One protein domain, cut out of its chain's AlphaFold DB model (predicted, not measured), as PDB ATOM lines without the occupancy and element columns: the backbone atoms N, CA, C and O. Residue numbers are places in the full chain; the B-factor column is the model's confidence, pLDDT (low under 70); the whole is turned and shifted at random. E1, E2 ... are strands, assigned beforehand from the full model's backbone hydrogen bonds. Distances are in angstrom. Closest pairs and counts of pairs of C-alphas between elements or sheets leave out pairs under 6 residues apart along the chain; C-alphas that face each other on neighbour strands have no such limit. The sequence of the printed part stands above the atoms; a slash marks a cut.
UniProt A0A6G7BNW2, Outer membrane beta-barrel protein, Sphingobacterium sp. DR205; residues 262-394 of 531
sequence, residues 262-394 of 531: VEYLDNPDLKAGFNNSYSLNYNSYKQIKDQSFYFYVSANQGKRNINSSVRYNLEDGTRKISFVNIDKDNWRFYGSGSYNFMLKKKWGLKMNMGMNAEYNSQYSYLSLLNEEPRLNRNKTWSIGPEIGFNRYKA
ATOM      1  N   VAL A 262     150.107 201.588 123.106       93.25
ATOM      2  CA  VAL A 262     148.963 200.675 123.190       93.25
ATOM      3  C   VAL A 262     147.703 201.360 122.694       93.25
ATOM      4  O   VAL A 262     147.219 202.315 123.293       93.25
ATOM      5  N   GLU A 263     147.118 200.797 121.647       93.62
ATOM      6  CA  GLU A 263     145.829 201.221 121.118       93.62
ATOM      7  C   GLU A 263     144.765 200.189 121.493       93.62
ATOM      8  O   GLU A 263     144.952 198.986 121.292       93.62
ATOM      9  N   TYR A 264     143.643 200.648 122.039       94.88
ATOM     10  CA  TYR A 264     142.490 199.798 122.311       94.88
ATOM     11  C   TYR A 264     141.442 199.990 121.218       94.88
ATOM     12  O   TYR A 264     141.114 201.119 120.873       94.88
ATOM     13  N   LEU A 265     140.934 198.883 120.683       95.12
ATOM     14  CA  LEU A 265     139.964 198.864 119.594       95.12
ATOM     15  C   LEU A 265     138.588 198.440 120.100       95.12
ATOM     16  O   LEU A 265     138.474 197.533 120.935       95.12
ATOM     17  N   ASP A 266     137.561 199.054 119.523       94.94
ATOM     18  CA  ASP A 266     136.164 198.760 119.813       94.94
ATOM     19  C   ASP A 266     135.769 197.344 119.374       94.94
ATOM     20  O   ASP A 266     136.284 196.784 118.401       94.94
ATOM     21  N   ASN A 267     134.797 196.770 120.080       95.31
ATOM     22  CA  ASN A 267     134.089 195.571 119.656       95.31
ATOM     23  C   ASN A 267     132.626 195.581 120.153       95.31
ATOM     24  O   ASN A 267     132.335 195.077 121.248       95.31
ATOM     25  N   PRO A 268     131.677 196.107 119.356       91.38
ATOM     26  CA  PRO A 268     130.255 196.118 119.709       91.38
ATOM     27  C   PRO A 268     129.617 194.723 119.750       91.38
ATOM     28  O   PRO A 268     128.618 194.528 120.450       91.38
ATOM     29  N   ASP A 269     130.217 193.730 119.090       93.56
ATOM     30  CA  ASP A 269     129.669 192.376 118.962       93.56
ATOM     31  C   ASP A 269     129.897 191.494 120.195       93.56
ATOM     32  O   ASP A 269     129.489 190.327 120.213       93.56
ATOM     33  N   LEU A 270     130.519 192.029 121.253       95.19
ATOM     34  CA  LEU A 270     130.757 191.285 122.483       95.19
ATOM     35  C   LEU A 270     129.459 190.731 123.081       95.19
ATOM     36  O   LEU A 270     128.461 191.426 123.317       95.19
ATOM     37  N   LYS A 271     129.499 189.438 123.387       94.75
ATOM     38  CA  LYS A 271     128.420 188.652 123.983       94.75
ATOM     39  C   LYS A 271     128.769 188.276 125.416       94.75
ATOM     40  O   LYS A 271     129.934 188.213 125.805       94.75
ATOM     41  N   ALA A 272     127.735 187.987 126.197       95.75
ATOM     42  CA  ALA A 272     127.905 187.496 127.554       95.75
ATOM     43  C   ALA A 272     128.588 186.116 127.570       95.75
ATOM     44  O   ALA A 272     128.246 185.225 126.783       95.75
ATOM     45  N   GLY A 273     129.522 185.943 128.503       96.94
ATOM     46  CA  GLY A 273     130.120 184.661 128.864       96.94
ATOM     47  C   GLY A 273     129.451 184.038 130.090       96.94
ATOM     48  O   GLY A 273     128.497 184.584 130.657       96.94
ATOM     49  N   PHE A 274     129.965 182.891 130.531       97.88
ATOM     50  CA  PHE A 274     129.491 182.231 131.749       97.88
ATOM     51  C   PHE A 274     130.632 181.563 132.511       97.88
ATOM     52  O   PHE A 274     131.349 180.737 131.949       97.88
ATOM     53  N   ASN A 275     130.757 181.866 133.800       98.19
ATOM     54  CA  ASN A 275     131.744 181.249 134.677       98.19
ATOM     55  C   ASN A 275     131.073 180.243 135.605       98.19
ATOM     56  O   ASN A 275     130.071 180.551 136.240       98.19
ATOM     57  N   ASN A 276     131.668 179.064 135.721       98.50
ATOM     58  CA  ASN A 276     131.313 178.038 136.688       98.50
ATOM     59  C   ASN A 276     132.468 177.863 137.670       98.50
ATOM     60  O   ASN A 276     133.612 177.724 137.247       98.50
ATOM     61  N   SER A 277     132.167 177.810 138.960       98.56
ATOM     62  CA  SER A 277     133.113 177.481 140.018       98.56
ATOM     63  C   SER A 277     132.588 176.287 140.794       98.56
ATOM     64  O   SER A 277     131.468 176.316 141.302       98.56
ATOM     65  N   TYR A 278     133.390 175.236 140.874       98.69
ATOM     66  CA  TYR A 278     133.112 174.016 141.615       98.69
ATOM     67  C   TYR A 278     134.150 173.885 142.718       98.69
ATOM     68  O   TYR A 278     135.339 174.079 142.462       98.69
ATOM     69  N   SER A 279     133.742 173.506 143.922       98.56
ATOM     70  CA  SER A 279     134.670 173.090 144.966       98.56
ATOM     71  C   SER A 279     134.129 171.909 145.754       98.56
ATOM     72  O   SER A 279     132.936 171.804 146.018       98.56
ATOM     73  N   LEU A 280     135.021 171.001 146.119       98.69
ATOM     74  CA  LEU A 280     134.749 169.863 146.978       98.69
ATOM     75  C   LEU A 280     135.799 169.874 148.079       98.69
ATOM     76  O   LEU A 280     136.993 169.870 147.798       98.69
ATOM     77  N   ASN A 281     135.356 169.864 149.326       98.25
ATOM     78  CA  ASN A 281     136.216 169.799 150.491       98.25
ATOM     79  C   ASN A 281     135.841 168.596 151.354       98.25
ATOM     80  O   ASN A 281     134.670 168.283 151.541       98.25
ATOM     81  N   TYR A 282     136.837 167.952 151.940       98.31
ATOM     82  CA  TYR A 282     136.665 166.932 152.957       98.31
ATOM     83  C   TYR A 282     137.569 167.252 154.137       98.31
ATOM     84  O   TYR A 282     138.763 167.496 153.975       98.31
ATOM     85  N   ASN A 283     136.994 167.227 155.334       96.88
ATOM     86  CA  ASN A 283     137.720 167.435 156.577       96.88
ATOM     87  C   ASN A 283     137.458 166.267 157.521       96.88
ATOM     88  O   ASN A 283     136.311 165.859 157.716       96.88
ATOM     89  N   SER A 284     138.510 165.777 158.172       97.38
ATOM     90  CA  SER A 284     138.429 164.777 159.232       97.38
ATOM     91  C   SER A 284     139.402 165.114 160.356       97.38
ATOM     92  O   SER A 284     140.592 165.254 160.095       97.38
ATOM     93  N   TYR A 285     138.941 165.142 161.611       95.94
ATOM     94  CA  TYR A 285     139.815 165.333 162.779       95.94
ATOM     95  C   TYR A 285     139.563 164.309 163.891       95.94
ATOM     96  O   TYR A 285     138.486 164.231 164.472       95.94
ATOM     97  N   LYS A 286     140.574 163.514 164.236       94.12
ATOM     98  CA  LYS A 286     140.528 162.550 165.341       94.12
ATOM     99  C   LYS A 286     141.290 163.109 166.541       94.12
ATOM    100  O   LYS A 286     142.489 162.877 166.665       94.12
ATOM    101  N   GLN A 287     140.575 163.767 167.452       88.94
ATOM    102  CA  GLN A 287     141.144 164.433 168.633       88.94
ATOM    103  C   GLN A 287     142.035 163.519 169.493       88.94
ATOM    104  O   GLN A 287     143.155 163.893 169.819       88.94
ATOM    105  N   ILE A 288     141.594 162.290 169.804       88.25
ATOM    106  CA  ILE A 288     142.352 161.355 170.668       88.25
ATOM    107  C   ILE A 288     143.725 161.002 170.076       88.25
ATOM    108  O   ILE A 288     144.700 160.831 170.807       88.25
ATOM    109  N   LYS A 289     143.804 160.874 168.747       87.88
ATOM    110  CA  LYS A 289     145.052 160.546 168.043       87.88
ATOM    111  C   LYS A 289     145.814 161.793 167.584       87.88
ATOM    112  O   LYS A 289     146.914 161.642 167.064       87.88
ATOM    113  N   ASP A 290     145.231 162.979 167.766       90.00
ATOM    114  CA  ASP A 290     145.689 164.251 167.207       90.00
ATOM    115  C   ASP A 290     146.044 164.128 165.715       90.00
ATOM    116  O   ASP A 290     147.152 164.425 165.272       90.00
ATOM    117  N   GLN A 291     145.094 163.570 164.958       94.88
ATOM    118  CA  GLN A 291     145.229 163.299 163.527       94.88
ATOM    119  C   GLN A 291     144.209 164.113 162.744       94.88
ATOM    120  O   GLN A 291     143.013 164.014 163.029       94.88
ATOM    121  N   SER A 292     144.647 164.853 161.730       96.44
ATOM    122  CA  SER A 292     143.752 165.523 160.788       96.44
ATOM    123  C   SER A 292     144.036 165.086 159.358       96.44
ATOM    124  O   SER A 292     145.176 164.816 158.991       96.44
ATOM    125  N   PHE A 293     142.983 165.003 158.556       97.56
ATOM    126  CA  PHE A 293     143.075 164.842 157.116       97.56
ATOM    127  C   PHE A 293     142.180 165.886 156.465       97.56
ATOM    128  O   PHE A 293     141.007 166.018 156.835       97.56
ATOM    129  N   TYR A 294     142.742 166.606 155.511       97.25
ATOM    130  CA  TYR A 294     142.064 167.597 154.700       97.25
ATOM    131  C   TYR A 294     142.284 167.272 153.232       97.25
ATOM    132  O   TYR A 294     143.385 166.899 152.833       97.25
ATOM    133  N   PHE A 295     141.245 167.447 152.435       97.62
ATOM    134  CA  PHE A 295     141.326 167.390 150.988       97.62
ATOM    135  C   PHE A 295     140.416 168.458 150.401       97.62
ATOM    136  O   PHE A 295     139.296 168.646 150.873       97.62
ATOM    137  N   TYR A 296     140.890 169.146 149.375       98.44
ATOM    138  CA  TYR A 296     140.153 170.171 148.665       98.44
ATOM    139  C   TYR A 296     140.486 170.119 147.192       98.44
ATOM    140  O   TYR A 296     141.654 170.145 146.818       98.44
ATOM    141  N   VAL A 297     139.461 170.101 146.356       98.56
ATOM    142  CA  VAL A 297     139.600 170.290 144.917       98.56
ATOM    143  C   VAL A 297     138.641 171.361 144.461       98.56
ATOM    144  O   VAL A 297     137.535 171.491 144.981       98.56
ATOM    145  N   SER A 298     139.060 172.132 143.474       98.56
ATOM    146  CA  SER A 298     138.224 173.121 142.825       98.56
ATOM    147  C   SER A 298     138.503 173.177 141.338       98.56
ATOM    148  O   SER A 298     139.608 172.874 140.890       98.56
ATOM    149  N   ALA A 299     137.481 173.559 140.588       98.56
ATOM    150  CA  ALA A 299     137.541 173.755 139.155       98.56
ATOM    151  C   ALA A 299     136.812 175.051 138.817       98.56
ATOM    152  O   ALA A 299     135.688 175.263 139.263       98.56
ATOM    153  N   ASN A 300     137.434 175.908 138.018       98.38
ATOM    154  CA  ASN A 300     136.785 177.068 137.430       98.38
ATOM    155  C   ASN A 300     136.756 176.879 135.917       98.38
ATOM    156  O   ASN A 300     137.807 176.677 135.308       98.38
ATOM    157  N   GLN A 301     135.563 176.935 135.333       98.12
ATOM    158  CA  GLN A 301     135.347 176.859 133.893       98.12
ATOM    159  C   GLN A 301     134.774 178.184 133.417       98.12
ATOM    160  O   GLN A 301     133.699 178.582 133.862       98.12
ATOM    161  N   GLY A 302     135.455 178.835 132.487       97.69
ATOM    162  CA  GLY A 302     134.906 179.985 131.782       97.69
ATOM    163  C   GLY A 302     134.435 179.567 130.396       97.69
ATOM    164  O   GLY A 302     135.229 178.993 129.653       97.69
ATOM    165  N   LYS A 303     133.185 179.858 130.037       96.88
ATOM    166  CA  LYS A 303     132.597 179.611 128.711       96.88
ATOM    167  C   LYS A 303     132.404 180.922 127.961       96.88
ATOM    168  O   LYS A 303     131.931 181.895 128.553       96.88
ATOM    169  N   ARG A 304     132.703 180.926 126.655       95.12
ATOM    170  CA  ARG A 304     132.647 182.122 125.784       95.12
ATOM    171  C   ARG A 304     133.337 183.330 126.420       95.12
ATOM    172  O   ARG A 304     132.788 184.432 126.447       95.12
ATOM    173  N   ASN A 305     134.513 183.095 126.998       93.62
ATOM    174  CA  ASN A 305     135.219 184.118 127.760       93.62
ATOM    175  C   ASN A 305     135.525 185.318 126.876       93.62
ATOM    176  O   ASN A 305     135.941 185.153 125.730       93.62
ATOM    177  N   ILE A 306     135.356 186.505 127.443       95.00
ATOM    178  CA  ILE A 306     135.851 187.739 126.849       95.00
ATOM    179  C   ILE A 306     137.335 187.815 127.197       95.00
ATOM    180  O   ILE A 306     137.683 187.903 128.376       95.00
ATOM    181  N   ASN A 307     138.205 187.729 126.196       93.88
ATOM    182  CA  ASN A 307     139.649 187.854 126.381       93.88
ATOM    183  C   ASN A 307     140.266 188.731 125.285       93.88
ATOM    184  O   ASN A 307     139.596 189.089 124.317       93.88
ATOM    185  N   SER A 308     141.532 189.101 125.447       92.12
ATOM    186  CA  SER A 308     142.231 189.969 124.506       92.12
ATOM    187  C   SER A 308     142.601 189.249 123.206       92.12
ATOM    188  O   SER A 308     143.133 188.131 123.223       92.12
ATOM    189  N   SER A 309     142.409 189.952 122.096       94.75
ATOM    190  CA  SER A 309     143.087 189.736 120.824       94.75
ATOM    191  C   SER A 309     144.136 190.829 120.653       94.75
ATOM    192  O   SER A 309     143.789 192.010 120.594       94.75
ATOM    193  N   VAL A 310     145.410 190.440 120.602       94.56
ATOM    194  CA  VAL A 310     146.546 191.369 120.538       94.56
ATOM    195  C   VAL A 310     147.214 191.272 119.174       94.56
ATOM    196  O   VAL A 310     147.608 190.185 118.751       94.56
ATOM    197  N   ARG A 311     147.365 192.418 118.509       95.25
ATOM    198  CA  ARG A 311     148.129 192.555 117.266       95.25
ATOM    199  C   ARG A 311     149.403 193.339 117.538       95.25
ATOM    200  O   ARG A 311     149.320 194.455 118.050       95.25
ATOM    201  N   TYR A 312     150.553 192.768 117.203       92.69
ATOM    202  CA  TYR A 312     151.858 193.392 117.411       92.69
ATOM    203  C   TYR A 312     152.370 194.054 116.134       92.69
ATOM    204  O   TYR A 312     152.395 193.429 115.071       92.69
ATOM    205  N   ASN A 313     152.830 195.295 116.257       92.25
ATOM    206  CA  ASN A 313     153.691 195.933 115.277       92.25
ATOM    207  C   ASN A 313     155.135 195.832 115.787       92.25
ATOM    208  O   ASN A 313     155.516 196.517 116.733       92.25
ATOM    209  N   LEU A 314     155.919 194.935 115.190       88.12
ATOM    210  CA  LEU A 314     157.304 194.699 115.606       88.12
ATOM    211  C   LEU A 314     158.261 195.813 115.163       88.12
ATOM    212  O   LEU A 314     159.346 195.920 115.726       88.12
ATOM    213  N   GLU A 315     157.875 196.620 114.174       86.62
ATOM    214  CA  GLU A 315     158.682 197.738 113.684       86.62
ATOM    215  C   GLU A 315     158.658 198.903 114.678       86.62
ATOM    216  O   GLU A 315     159.713 199.418 115.040       86.62
ATOM    217  N   ASP A 316     157.479 199.231 115.206       87.75
ATOM    218  CA  ASP A 316     157.309 200.353 116.139       87.75
ATOM    219  C   ASP A 316     157.181 199.923 117.603       87.75
ATOM    220  O   ASP A 316     156.999 200.763 118.479       87.75
ATOM    221  N   GLY A 317     157.183 198.620 117.901       88.62
ATOM    222  CA  GLY A 317     156.979 198.124 119.270       88.62
ATOM    223  C   GLY A 317     155.585 198.423 119.848       88.62
ATOM    224  O   GLY A 317     155.353 198.332 121.060       88.62
ATOM    225  N   THR A 318     154.637 198.799 118.988       92.06
ATOM    226  CA  THR A 318     153.263 199.137 119.368       92.06
ATOM    227  C   THR A 318     152.355 197.913 119.308       92.06
ATOM    228  O   THR A 318     152.636 196.908 118.644       92.06
ATOM    229  N   ARG A 319     151.232 197.971 120.027       93.94
ATOM    230  CA  ARG A 319     150.229 196.902 120.018       93.94
ATOM    231  C   ARG A 319     148.813 197.447 119.938       93.94
ATOM    232  O   ARG A 319     148.478 198.411 120.622       93.94
ATOM    233  N   LYS A 320     147.969 196.755 119.174       95.00
ATOM    234  CA  LYS A 320     146.519 196.972 119.159       95.00
ATOM    235  C   LYS A 320     145.822 195.863 119.937       95.00
ATOM    236  O   LYS A 320     146.087 194.683 119.700       95.00
ATOM    237  N   ILE A 321     144.942 196.228 120.861       95.25
ATOM    238  CA  ILE A 321     144.216 195.301 121.732       95.25
ATOM    239  C   ILE A 321     142.720 195.469 121.500       95.25
ATOM    240  O   ILE A 321     142.176 196.548 121.692       95.25
ATOM    241  N   SER A 322     142.036 194.381 121.162       95.25
ATOM    242  CA  SER A 322     140.570 194.302 121.204       95.25
ATOM    243  C   SER A 322     140.142 193.216 122.182       95.25
ATOM    244  O   SER A 322     140.884 192.264 122.436       95.25
ATOM    245  N   PHE A 323     138.939 193.332 122.733       96.44
ATOM    246  CA  PHE A 323     138.318 192.246 123.482       96.44
ATOM    247  C   PHE A 323     137.438 191.428 122.543       96.44
ATOM    248  O   PHE A 323     136.674 191.993 121.771       96.44
ATOM    249  N   VAL A 324     137.519 190.100 122.612       96.25
ATOM    250  CA  VAL A 324     136.731 189.183 121.774       96.25
ATOM    251  C   VAL A 324     136.179 188.028 122.604       96.25
ATOM    252  O   VAL A 324     136.785 187.616 123.596       96.25
ATOM    253  N   ASN A 325     135.036 187.472 122.197       96.00
ATOM    254  CA  ASN A 325     134.562 186.207 122.750       96.00
ATOM    255  C   ASN A 325     135.339 185.043 122.137       96.00
ATOM    256  O   ASN A 325     135.353 184.872 120.921       96.00
ATOM    257  N   ILE A 326     135.917 184.196 122.983       94.94
ATOM    258  CA  ILE A 326     136.603 182.981 122.549       94.94
ATOM    259  C   ILE A 326     135.698 181.778 122.804       94.94
ATOM    260  O   ILE A 326     135.364 181.480 123.952       94.94
ATOM    261  N   ASP A 327     135.331 181.055 121.743       92.38
ATOM    262  CA  ASP A 327     134.492 179.848 121.820       92.38
ATOM    263  C   ASP A 327     135.314 178.594 122.181       92.38
ATOM    264  O   ASP A 327     135.325 177.567 121.498       92.38
ATOM    265  N   LYS A 328     136.083 178.719 123.266       94.69
ATOM    266  CA  LYS A 328     136.803 177.640 123.940       94.69
ATOM    267  C   LYS A 328     136.696 177.835 125.441       94.69
ATOM    268  O   LYS A 328     136.726 178.957 125.950       94.69
ATOM    269  N   ASP A 329     136.615 176.718 126.144       95.75
ATOM    270  CA  ASP A 329     136.494 176.744 127.589       95.75
ATOM    271  C   ASP A 329     137.866 176.943 128.234       95.75
ATOM    272  O   ASP A 329     138.785 176.139 128.046       95.75
ATOM    273  N   ASN A 330     137.989 178.000 129.037       95.25
ATOM    274  CA  ASN A 330     139.118 178.154 129.948       95.25
ATOM    275  C   ASN A 330     138.884 177.259 131.161       95.25
ATOM    276  O   ASN A 330     137.765 177.202 131.677       95.25
ATOM    277  N   TRP A 331     139.943 176.625 131.650       97.25
ATOM    278  CA  TRP A 331     139.877 175.753 132.818       97.25
ATOM    279  C   TRP A 331     140.978 176.087 133.804       97.25
ATOM    280  O   TRP A 331     142.146 176.168 133.432       97.25
ATOM    281  N   ARG A 332     140.616 176.201 135.078       97.88
ATOM    282  CA  ARG A 332     141.566 176.248 136.186       97.88
ATOM    283  C   ARG A 332     141.185 175.212 137.228       97.88
ATOM    284  O   ARG A 332     140.154 175.363 137.878       97.88
ATOM    285  N   PHE A 333     142.009 174.187 137.396       98.25
ATOM    286  CA  PHE A 333     141.873 173.194 138.453       98.25
ATOM    287  C   PHE A 333     142.893 173.463 139.547       98.25
ATOM    288  O   PHE A 333     144.053 173.761 139.272       98.25
ATOM    289  N   TYR A 334     142.468 173.313 140.790       98.31
ATOM    290  CA  TYR A 334     143.350 173.357 141.944       98.31
ATOM    291  C   TYR A 334     142.971 172.234 142.895       98.31
ATOM    292  O   TYR A 334     141.802 172.092 143.247       98.31
ATOM    293  N   GLY A 335     143.955 171.451 143.311       98.19
ATOM    294  CA  GLY A 335     143.824 170.397 144.300       98.19
ATOM    295  C   GLY A 335     144.822 170.607 145.427       98.19
ATOM    296  O   GLY A 335     145.974 170.955 145.192       98.19
ATOM    297  N   SER A 336     144.390 170.371 146.657       97.94
ATOM    298  CA  SER A 336     145.267 170.314 147.816       97.94
ATOM    299  C   SER A 336     144.813 169.232 148.779       97.94
ATOM    300  O   SER A 336     143.623 168.950 148.918       97.94
ATOM    301  N   GLY A 337     145.760 168.612 149.461       97.75
ATOM    302  CA  GLY A 337     145.477 167.684 150.539       97.75
ATOM    303  C   GLY A 337     146.538 167.800 151.610       97.75
ATOM    304  O   GLY A 337     147.684 168.119 151.309       97.75
ATOM    305  N   SER A 338     146.160 167.552 152.859       97.50
ATOM    306  CA  SER A 338     147.128 167.411 153.938       97.50
ATOM    307  C   SER A 338     146.718 166.343 154.938       97.50
ATOM    308  O   SER A 338     145.539 166.132 155.229       97.50
ATOM    309  N   TYR A 339     147.719 165.671 155.485       97.69
ATOM    310  CA  TYR A 339     147.597 164.711 156.559       97.69
ATOM    311  C   TYR A 339     148.543 165.112 157.685       97.69
ATOM    312  O   TYR A 339     149.759 165.152 157.515       97.69
ATOM    313  N   ASN A 340     147.973 165.420 158.844       96.69
ATOM    314  CA  ASN A 340     148.718 165.793 160.038       96.69
ATOM    315  C   ASN A 340     148.582 164.686 161.069       96.69
ATOM    316  O   ASN A 340     147.470 164.228 161.344       96.69
ATOM    317  N   PHE A 341     149.689 164.282 161.682       96.38
ATOM    318  CA  PHE A 341     149.664 163.281 162.738       96.38
ATOM    319  C   PHE A 341     150.811 163.454 163.735       96.38
ATOM    320  O   PHE A 341     151.878 163.989 163.430       96.38
ATOM    321  N   MET A 342     150.596 162.962 164.954       94.88
ATOM    322  CA  MET A 342     151.638 162.873 165.975       94.88
ATOM    323  C   MET A 342     152.661 161.789 165.591       94.88
ATOM    324  O   MET A 342     152.384 160.597 165.729       94.88
ATOM    325  N   LEU A 343     153.854 162.193 165.153       94.06
ATOM    326  CA  LEU A 343     154.940 161.290 164.759       94.06
ATOM    327  C   LEU A 343     155.602 160.628 165.979       94.06
ATOM    328  O   LEU A 343     155.835 159.420 165.994       94.06
ATOM    329  N   LYS A 344     155.890 161.407 167.033       93.00
ATOM    330  CA  LYS A 344     156.450 160.902 168.303       93.00
ATOM    331  C   LYS A 344     155.819 161.609 169.504       93.00
ATOM    332  O   LYS A 344     156.245 162.690 169.910       93.00
ATOM    333  N   LYS A 345     154.857 160.933 170.147       88.94
ATOM    334  CA  LYS A 345     154.081 161.462 171.288       88.94
ATOM    335  C   LYS A 345     154.946 161.914 172.470       88.94
ATOM    336  O   LYS A 345     154.704 162.990 173.005       88.94
ATOM    337  N   LYS A 346     155.990 161.153 172.839       88.44
ATOM    338  CA  LYS A 346     156.914 161.515 173.940       88.44
ATOM    339  C   LYS A 346     157.574 162.885 173.732       88.44
ATOM    340  O   LYS A 346     157.890 163.570 174.699       88.44
ATOM    341  N   TRP A 347     157.807 163.272 172.479       86.00
ATOM    342  CA  TRP A 347     158.499 164.512 172.124       86.00
ATOM    343  C   TRP A 347     157.538 165.633 171.712       86.00
ATOM    344  O   TRP A 347     157.992 166.750 171.479       86.00
ATOM    345  N   GLY A 348     156.230 165.353 171.633       90.12
ATOM    346  CA  GLY A 348     155.246 166.279 171.068       90.12
ATOM    347  C   GLY A 348     155.532 166.626 169.604       90.12
ATOM    348  O   GLY A 348     155.177 167.714 169.161       90.12
ATOM    349  N   LEU A 349     156.231 165.737 168.888       94.12
ATOM    350  CA  LEU A 349     156.631 165.941 167.501       94.12
ATOM    351  C   LEU A 349     155.487 165.527 166.582       94.12
ATOM    352  O   LEU A 349     155.094 164.355 166.571       94.12
ATOM    353  N   LYS A 350     154.998 166.481 165.800       95.62
ATOM    354  CA  LYS A 350     153.990 166.275 164.767       95.62
ATOM    355  C   LYS A 350     154.632 166.366 163.389       95.62
ATOM    356  O   LYS A 350     155.621 167.075 163.203       95.62
ATOM    357  N   MET A 351     154.056 165.627 162.453       97.12
ATOM    358  CA  MET A 351     154.407 165.667 161.043       97.12
ATOM    359  C   MET A 351     153.171 166.073 160.243       97.12
ATOM    360  O   MET A 351     152.064 165.600 160.516       97.12
ATOM    361  N   ASN A 352     153.380 166.955 159.277       96.06
ATOM    362  CA  ASN A 352     152.430 167.335 158.248       96.06
ATOM    363  C   ASN A 352     152.947 166.780 156.919       96.06
ATOM    364  O   ASN A 352     154.129 166.904 156.609       96.06
ATOM    365  N   MET A 353     152.075 166.140 156.158       97.69
ATOM    366  CA  MET A 353     152.336 165.773 154.774       97.69
ATOM    367  C   MET A 353     151.260 166.420 153.930       97.69
ATOM    368  O   MET A 353     150.080 166.160 154.156       97.69
ATOM    369  N   GLY A 354     151.654 167.258 152.988       97.25
ATOM    370  CA  GLY A 354     150.764 167.958 152.087       97.25
ATOM    371  C   GLY A 354     151.067 167.646 150.631       97.25
ATOM    372  O   GLY A 354     152.108 167.092 150.284       97.25
ATOM    373  N   MET A 355     150.131 168.006 149.769       96.88
ATOM    374  CA  MET A 355     150.356 168.092 148.337       96.88
ATOM    375  C   MET A 355     149.435 169.156 147.769       96.88
ATOM    376  O   MET A 355     148.249 169.171 148.097       96.88
ATOM    377  N   ASN A 356     149.962 170.004 146.898       96.94
ATOM    378  CA  ASN A 356     149.192 170.889 146.042       96.94
ATOM    379  C   ASN A 356     149.418 170.525 144.573       96.94
ATOM    380  O   ASN A 356     150.512 170.125 144.178       96.94
ATOM    381  N   ALA A 357     148.380 170.683 143.766       97.88
ATOM    382  CA  ALA A 357     148.442 170.562 142.323       97.88
ATOM    383  C   ALA A 357     147.581 171.658 141.695       97.88
ATOM    384  O   ALA A 357     146.466 171.915 142.149       97.88
ATOM    385  N   GLU A 358     148.083 172.296 140.651       97.69
ATOM    386  CA  GLU A 358     147.345 173.298 139.888       97.69
ATOM    387  C   GLU A 358     147.438 172.975 138.400       97.69
ATOM    388  O   GLU A 358     148.457 172.491 137.916       97.69
ATOM    389  N   TYR A 359     146.360 173.246 137.678       97.50
ATOM    390  CA  TYR A 359     146.322 173.256 136.226       97.50
ATOM    391  C   TYR A 359     145.565 174.498 135.775       97.50
ATOM    392  O   TYR A 359     144.474 174.772 136.268       97.50
ATOM    393  N   ASN A 360     146.100 175.220 134.806       96.19
ATOM    394  CA  ASN A 360     145.477 176.380 134.197       96.19
ATOM    395  C   ASN A 360     145.596 176.261 132.675       96.19
ATOM    396  O   ASN A 360     146.687 176.039 132.161       96.19
ATOM    397  N   SER A 361     144.487 176.414 131.956       95.00
ATOM    398  CA  SER A 361     144.436 176.516 130.498       95.00
ATOM    399  C   SER A 361     143.635 177.748 130.126       95.00
ATOM    400  O   SER A 361     142.456 177.858 130.475       95.00
ATOM    401  N   GLN A 362     144.270 178.653 129.393       93.50
ATOM    402  CA  GLN A 362     143.675 179.909 128.958       93.50
ATOM    403  C   GLN A 362     143.921 180.116 127.471       93.50
ATOM    404  O   GLN A 362     144.965 179.732 126.941       93.50
ATOM    405  N   TYR A 363     142.942 180.723 126.812       93.88
ATOM    406  CA  TYR A 363     142.993 181.033 125.393       93.88
ATOM    407  C   TYR A 363     143.043 182.540 125.166       93.88
ATOM    408  O   TYR A 363     142.335 183.280 125.847       93.88
ATOM    409  N   SER A 364     143.833 182.978 124.193       93.19
ATOM    410  CA  SER A 364     143.891 184.357 123.695       93.19
ATOM    411  C   SER A 364     144.137 184.347 122.188       93.19
ATOM    412  O   SER A 364     144.463 183.302 121.624       93.19
ATOM    413  N   TYR A 365     143.974 185.489 121.524       94.19
ATOM    414  CA  TYR A 365     144.355 185.640 120.120       94.19
ATOM    415  C   TYR A 365     145.606 186.506 119.998       94.19
ATOM    416  O   TYR A 365     145.705 187.538 120.663       94.19
ATOM    417  N   LEU A 366     146.550 186.080 119.157       92.88
ATOM    418  CA  LEU A 366     147.791 186.800 118.867       92.88
ATOM    419  C   LEU A 366     148.023 186.832 117.353       92.88
ATOM    420  O   LEU A 366     147.829 185.815 116.682       92.88
ATOM    421  N   SER A 367     148.475 187.965 116.825       93.69
ATOM    422  CA  SER A 367     149.026 188.058 115.466       93.69
ATOM    423  C   SER A 367     149.989 189.229 115.315       93.69
ATOM    424  O   SER A 367     150.109 190.086 116.196       93.69
ATOM    425  N   LEU A 368     150.674 189.263 114.174       93.00
ATOM    426  CA  LEU A 368     151.302 190.476 113.667       93.00
ATOM    427  C   LEU A 368     150.238 191.415 113.079       93.00
ATOM    428  O   LEU A 368     149.128 190.990 112.758       93.00
ATOM    429  N   LEU A 369     150.569 192.703 112.953       88.75
ATOM    430  CA  LEU A 369     149.629 193.760 112.558       88.75
ATOM    431  C   LEU A 369     148.835 193.435 111.276       88.75
ATOM    432  O   LEU A 369     147.622 193.653 111.241       88.75
ATOM    433  N   ASN A 370     149.514 192.859 110.281       87.62
ATOM    434  CA  ASN A 370     148.980 192.549 108.952       87.62
ATOM    435  C   ASN A 370     148.590 191.070 108.776       87.62
ATOM    436  O   ASN A 370     148.425 190.605 107.652       87.62
ATOM    437  N   GLU A 371     148.458 190.324 109.873       92.62
ATOM    438  CA  GLU A 371     148.103 188.906 109.855       92.62
ATOM    439  C   GLU A 371     146.789 188.638 110.590       92.62
ATOM    440  O   GLU A 371     146.425 189.315 111.562       92.62
ATOM    441  N   GLU A 372     146.104 187.580 110.158       91.88
ATOM    442  CA  GLU A 372     144.907 187.099 110.834       91.88
ATOM    443  C   GLU A 372     145.229 186.600 112.254       91.88
ATOM    444  O   GLU A 372     146.163 185.807 112.436       91.88
ATOM    445  N   PRO A 373     144.460 187.020 113.279       93.12
ATOM    446  CA  PRO A 373     144.644 186.567 114.652       93.12
ATOM    447  C   PRO A 373     144.603 185.043 114.784       93.12
ATOM    448  O   PRO A 373     143.621 184.383 114.437       93.12
ATOM    449  N   ARG A 374     145.653 184.465 115.373       94.62
ATOM    450  CA  ARG A 374     145.744 183.026 115.641       94.62
ATOM    451  C   ARG A 374     145.411 182.732 117.094       94.62
ATOM    452  O   ARG A 374     145.807 183.457 118.004       94.62
ATOM    453  N   LEU A 375     144.683 181.641 117.315       94.44
ATOM    454  CA  LEU A 375     144.302 181.211 118.655       94.44
ATOM    455  C   LEU A 375     145.525 180.637 119.382       94.44
ATOM    456  O   LEU A 375     146.033 179.577 119.014       94.44
ATOM    457  N   ASN A 376     145.962 181.309 120.443       93.12
ATOM    458  CA  ASN A 376     146.950 180.793 121.372       93.12
ATOM    459  C   ASN A 376     146.276 180.079 122.544       93.12
ATOM    460  O   ASN A 376     145.241 180.510 123.053       93.12
ATOM    461  N   ARG A 377     146.898 178.994 123.003       93.38
ATOM    462  CA  ARG A 377     146.504 178.275 124.213       93.38
ATOM    463  C   ARG A 377     147.708 178.158 125.129       93.38
ATOM    464  O   ARG A 377     148.619 177.388 124.834       93.38
ATOM    465  N   ASN A 378     147.634 178.838 126.264       92.38
ATOM    466  CA  ASN A 378     148.624 178.753 127.326       92.38
ATOM    467  C   ASN A 378     148.171 177.728 128.358       92.38
ATOM    468  O   ASN A 378     147.048 177.806 128.865       92.38
ATOM    469  N   LYS A 379     149.040 176.768 128.663       94.44
ATOM    470  CA  LYS A 379     148.843 175.760 129.698       94.44
ATOM    471  C   LYS A 379     149.918 175.895 130.757       94.44
ATOM    472  O   LYS A 379     151.095 176.035 130.453       94.44
ATOM    473  N   THR A 380     149.511 175.785 132.006       93.94
ATOM    474  CA  THR A 380     150.428 175.671 133.133       93.94
ATOM    475  C   THR A 380     149.934 174.558 134.020       93.94
ATOM    476  O   THR A 380     148.748 174.516 134.341       93.94
ATOM    477  N   TRP A 381     150.822 173.668 134.437       95.25
ATOM    478  CA  TRP A 381     150.524 172.746 135.519       95.25
ATOM    479  C   TRP A 381     151.658 172.742 136.526       95.25
ATOM    480  O   TRP A 381     152.820 172.924 136.174       95.25
ATOM    481  N   SER A 382     151.314 172.561 137.792       96.62
ATOM    482  CA  SER A 382     152.291 172.452 138.861       96.62
ATOM    483  C   SER A 382     151.878 171.398 139.870       96.62
ATOM    484  O   SER A 382     150.692 171.154 140.093       96.62
ATOM    485  N   ILE A 383     152.873 170.760 140.475       97.44
ATOM    486  CA  ILE A 383     152.700 169.841 141.594       97.44
ATOM    487  C   ILE A 383     153.756 170.149 142.647       97.44
ATOM    488  O   ILE A 383     154.927 170.342 142.324       97.44
ATOM    489  N   GLY A 384     153.340 170.206 143.906       97.19
ATOM    490  CA  GLY A 384     154.210 170.473 145.042       97.19
ATOM    491  C   GLY A 384     153.811 169.611 146.230       97.19
ATOM    492  O   GLY A 384     152.803 169.905 146.869       97.19
ATOM    493  N   PRO A 385     154.516 168.512 146.536       97.19
ATOM    494  CA  PRO A 385     154.406 167.896 147.850       97.19
ATOM    495  C   PRO A 385     154.946 168.841 148.931       97.19
ATOM    496  O   PRO A 385     155.904 169.576 148.715       97.19
ATOM    497  N   GLU A 386     154.360 168.770 150.120       97.12
ATOM    498  CA  GLU A 386     154.815 169.477 151.315       97.12
ATOM    499  C   GLU A 386     155.139 168.457 152.410       97.12
ATOM    500  O   GLU A 386     154.398 167.499 152.638       97.12
ATOM    501  N   ILE A 387     156.247 168.661 153.115       97.88
ATOM    502  CA  ILE A 387     156.579 167.920 154.327       97.88
ATOM    503  C   ILE A 387     156.887 168.926 155.423       97.88
ATOM    504  O   ILE A 387     157.829 169.710 155.319       97.88
ATOM    505  N   GLY A 388     156.105 168.866 156.495       97.44
ATOM    506  CA  GLY A 388     156.261 169.707 157.664       97.44
ATOM    507  C   GLY A 388     156.562 168.919 158.932       97.44
ATOM    508  O   GLY A 388     156.054 167.821 159.148       97.44
ATOM    509  N   PHE A 389     157.342 169.519 159.822       97.50
ATOM    510  CA  PHE A 389     157.574 169.043 161.179       97.50
ATOM    511  C   PHE A 389     157.323 170.179 162.147       97.50
ATOM    512  O   PHE A 389     157.855 171.273 161.974       97.50
ATOM    513  N   ASN A 390     156.553 169.924 163.197       96.19
ATOM    514  CA  ASN A 390     156.345 170.927 164.225       96.19
ATOM    515  C   ASN A 390     156.346 170.335 165.624       96.19
ATOM    516  O   ASN A 390     155.952 169.192 165.867       96.19
ATOM    517  N   ARG A 391     156.766 171.171 166.565       94.38
ATOM    518  CA  ARG A 391     156.713 170.901 167.991       94.38
ATOM    519  C   ARG A 391     156.375 172.193 168.706       94.38
ATOM    520  O   ARG A 391     156.996 173.219 168.461       94.38
ATOM    521  N   TYR A 392     155.431 172.094 169.629       90.00
ATOM    522  CA  TYR A 392     155.104 173.169 170.549       90.00
ATOM    523  C   TYR A 392     155.202 172.645 171.979       90.00
ATOM    524  O   TYR A 392     154.534 171.673 172.346       90.00
ATOM    525  N   LYS A 393     156.074 173.251 172.778       86.94
ATOM    526  CA  LYS A 393     156.238 172.974 174.198       86.94
ATOM    527  C   LYS A 393     156.580 174.271 174.923       86.94
ATOM    528  O   LYS A 393     157.738 174.688 174.944       86.94
ATOM    529  N   ALA A 394     155.561 174.823 175.583       80.81
ATOM    530  CA  ALA A 394     155.642 176.059 176.353       80.81
ATOM    531  C   ALA A 394     156.911 176.131 177.224       80.81
ATOM    532  O   ALA A 394     157.255 175.171 177.922       80.81
TER     533      ALA A 394
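This is residues 262 to 394 of the 531 residues of the protein "Outer membrane beta-barrel protein" of Sphingobacterium sp. DR205 (UniProt A0A6G7BNW2). What is the main picture? Five long strands, E2, E3, E6, E7 and E8, run side by side as a long antiparallel ribbon, and at one end the shorter strands E4, E5 and E1 turn off from it as a small head. Ribbon and head form one branched, twisted sheet, joined where the last residues of E7 pair with E4. What makes it up, and how large is it? The printed part has 133 residues, with no named helix and eight named strands, E1 to E8 in chain order, in a mixed sheet; the class is all strand. It is extended, with a radius of gyration of the C-alphas of 23.3 A, and a rod in outline, spanning 72 by 32 by 23 A.

Where are the long strands? E7, residues 349 to 368, is the longest by residues and measures 59.4 A from first to last C-alpha, beginning at C-alpha 349 (156.631, 165.941, 167.501). E8, residues 374 to 391, measures 54.8 A; E6, residues 330 to 344, 45.5 A; E2, residues 273 to 286, 43.9 A; and E3, residues 291 to 303, 40.5 A. Where are the shorter ones? E4 is residues 305 to 313, 25.2 A, and E5 is residues 318 to 326, 23.4 A. E1, residues 262 to 265, measures 9.9 A and begins at C-alpha 262 (148.963, 200.675, 123.190).

What are the neighbours of E7? E6 and E4 lie on one side of it and E8 on the other side, in staggered pairing: E7 pairs with E6 over residues 349 to 361 and with E4 over 365 to 368. E6 and E7 are an antiparallel hairpin, with N 333 and O 359 2.8 A apart; E7 and E8 are another, with N 352 and O 388 2.8 A apart. E6, E7 and E8 form a meander, each strand the antiparallel neighbour of the one before. How does the ribbon continue beyond E6? E3 is antiparallel to E6, with N 296 and O 336 2.8 A apart. The edge strand E2 forms a hairpin with E3, with N 278 and O 299 2.8 A apart. How does the other end turn off? E7 bends by 54 degrees at residue 365, and E4 is parallel to it, with N 310 and O 365 2.9 A apart. E3 runs on into E4 at 66 degrees, and E4 forms a hairpin with E5, with N 309 and O 322 2.8 A apart. E5 bends by 55 degrees at residue 323, and the edge strand E1 is parallel to it, with N 265 and O 321 2.8 A apart.

How far does it reach? The two C-alphas farthest apart, those of Lys 346 and Asn 370, are 72.5 A apart. Is any link long or cut? The printed part has no cut and no long link; the link from E1 to E2 is short, with 7 residues, and the others are tight. How confident is the model? The mean pLDDT of the printed part is 94.8, and no printed residue is under 70.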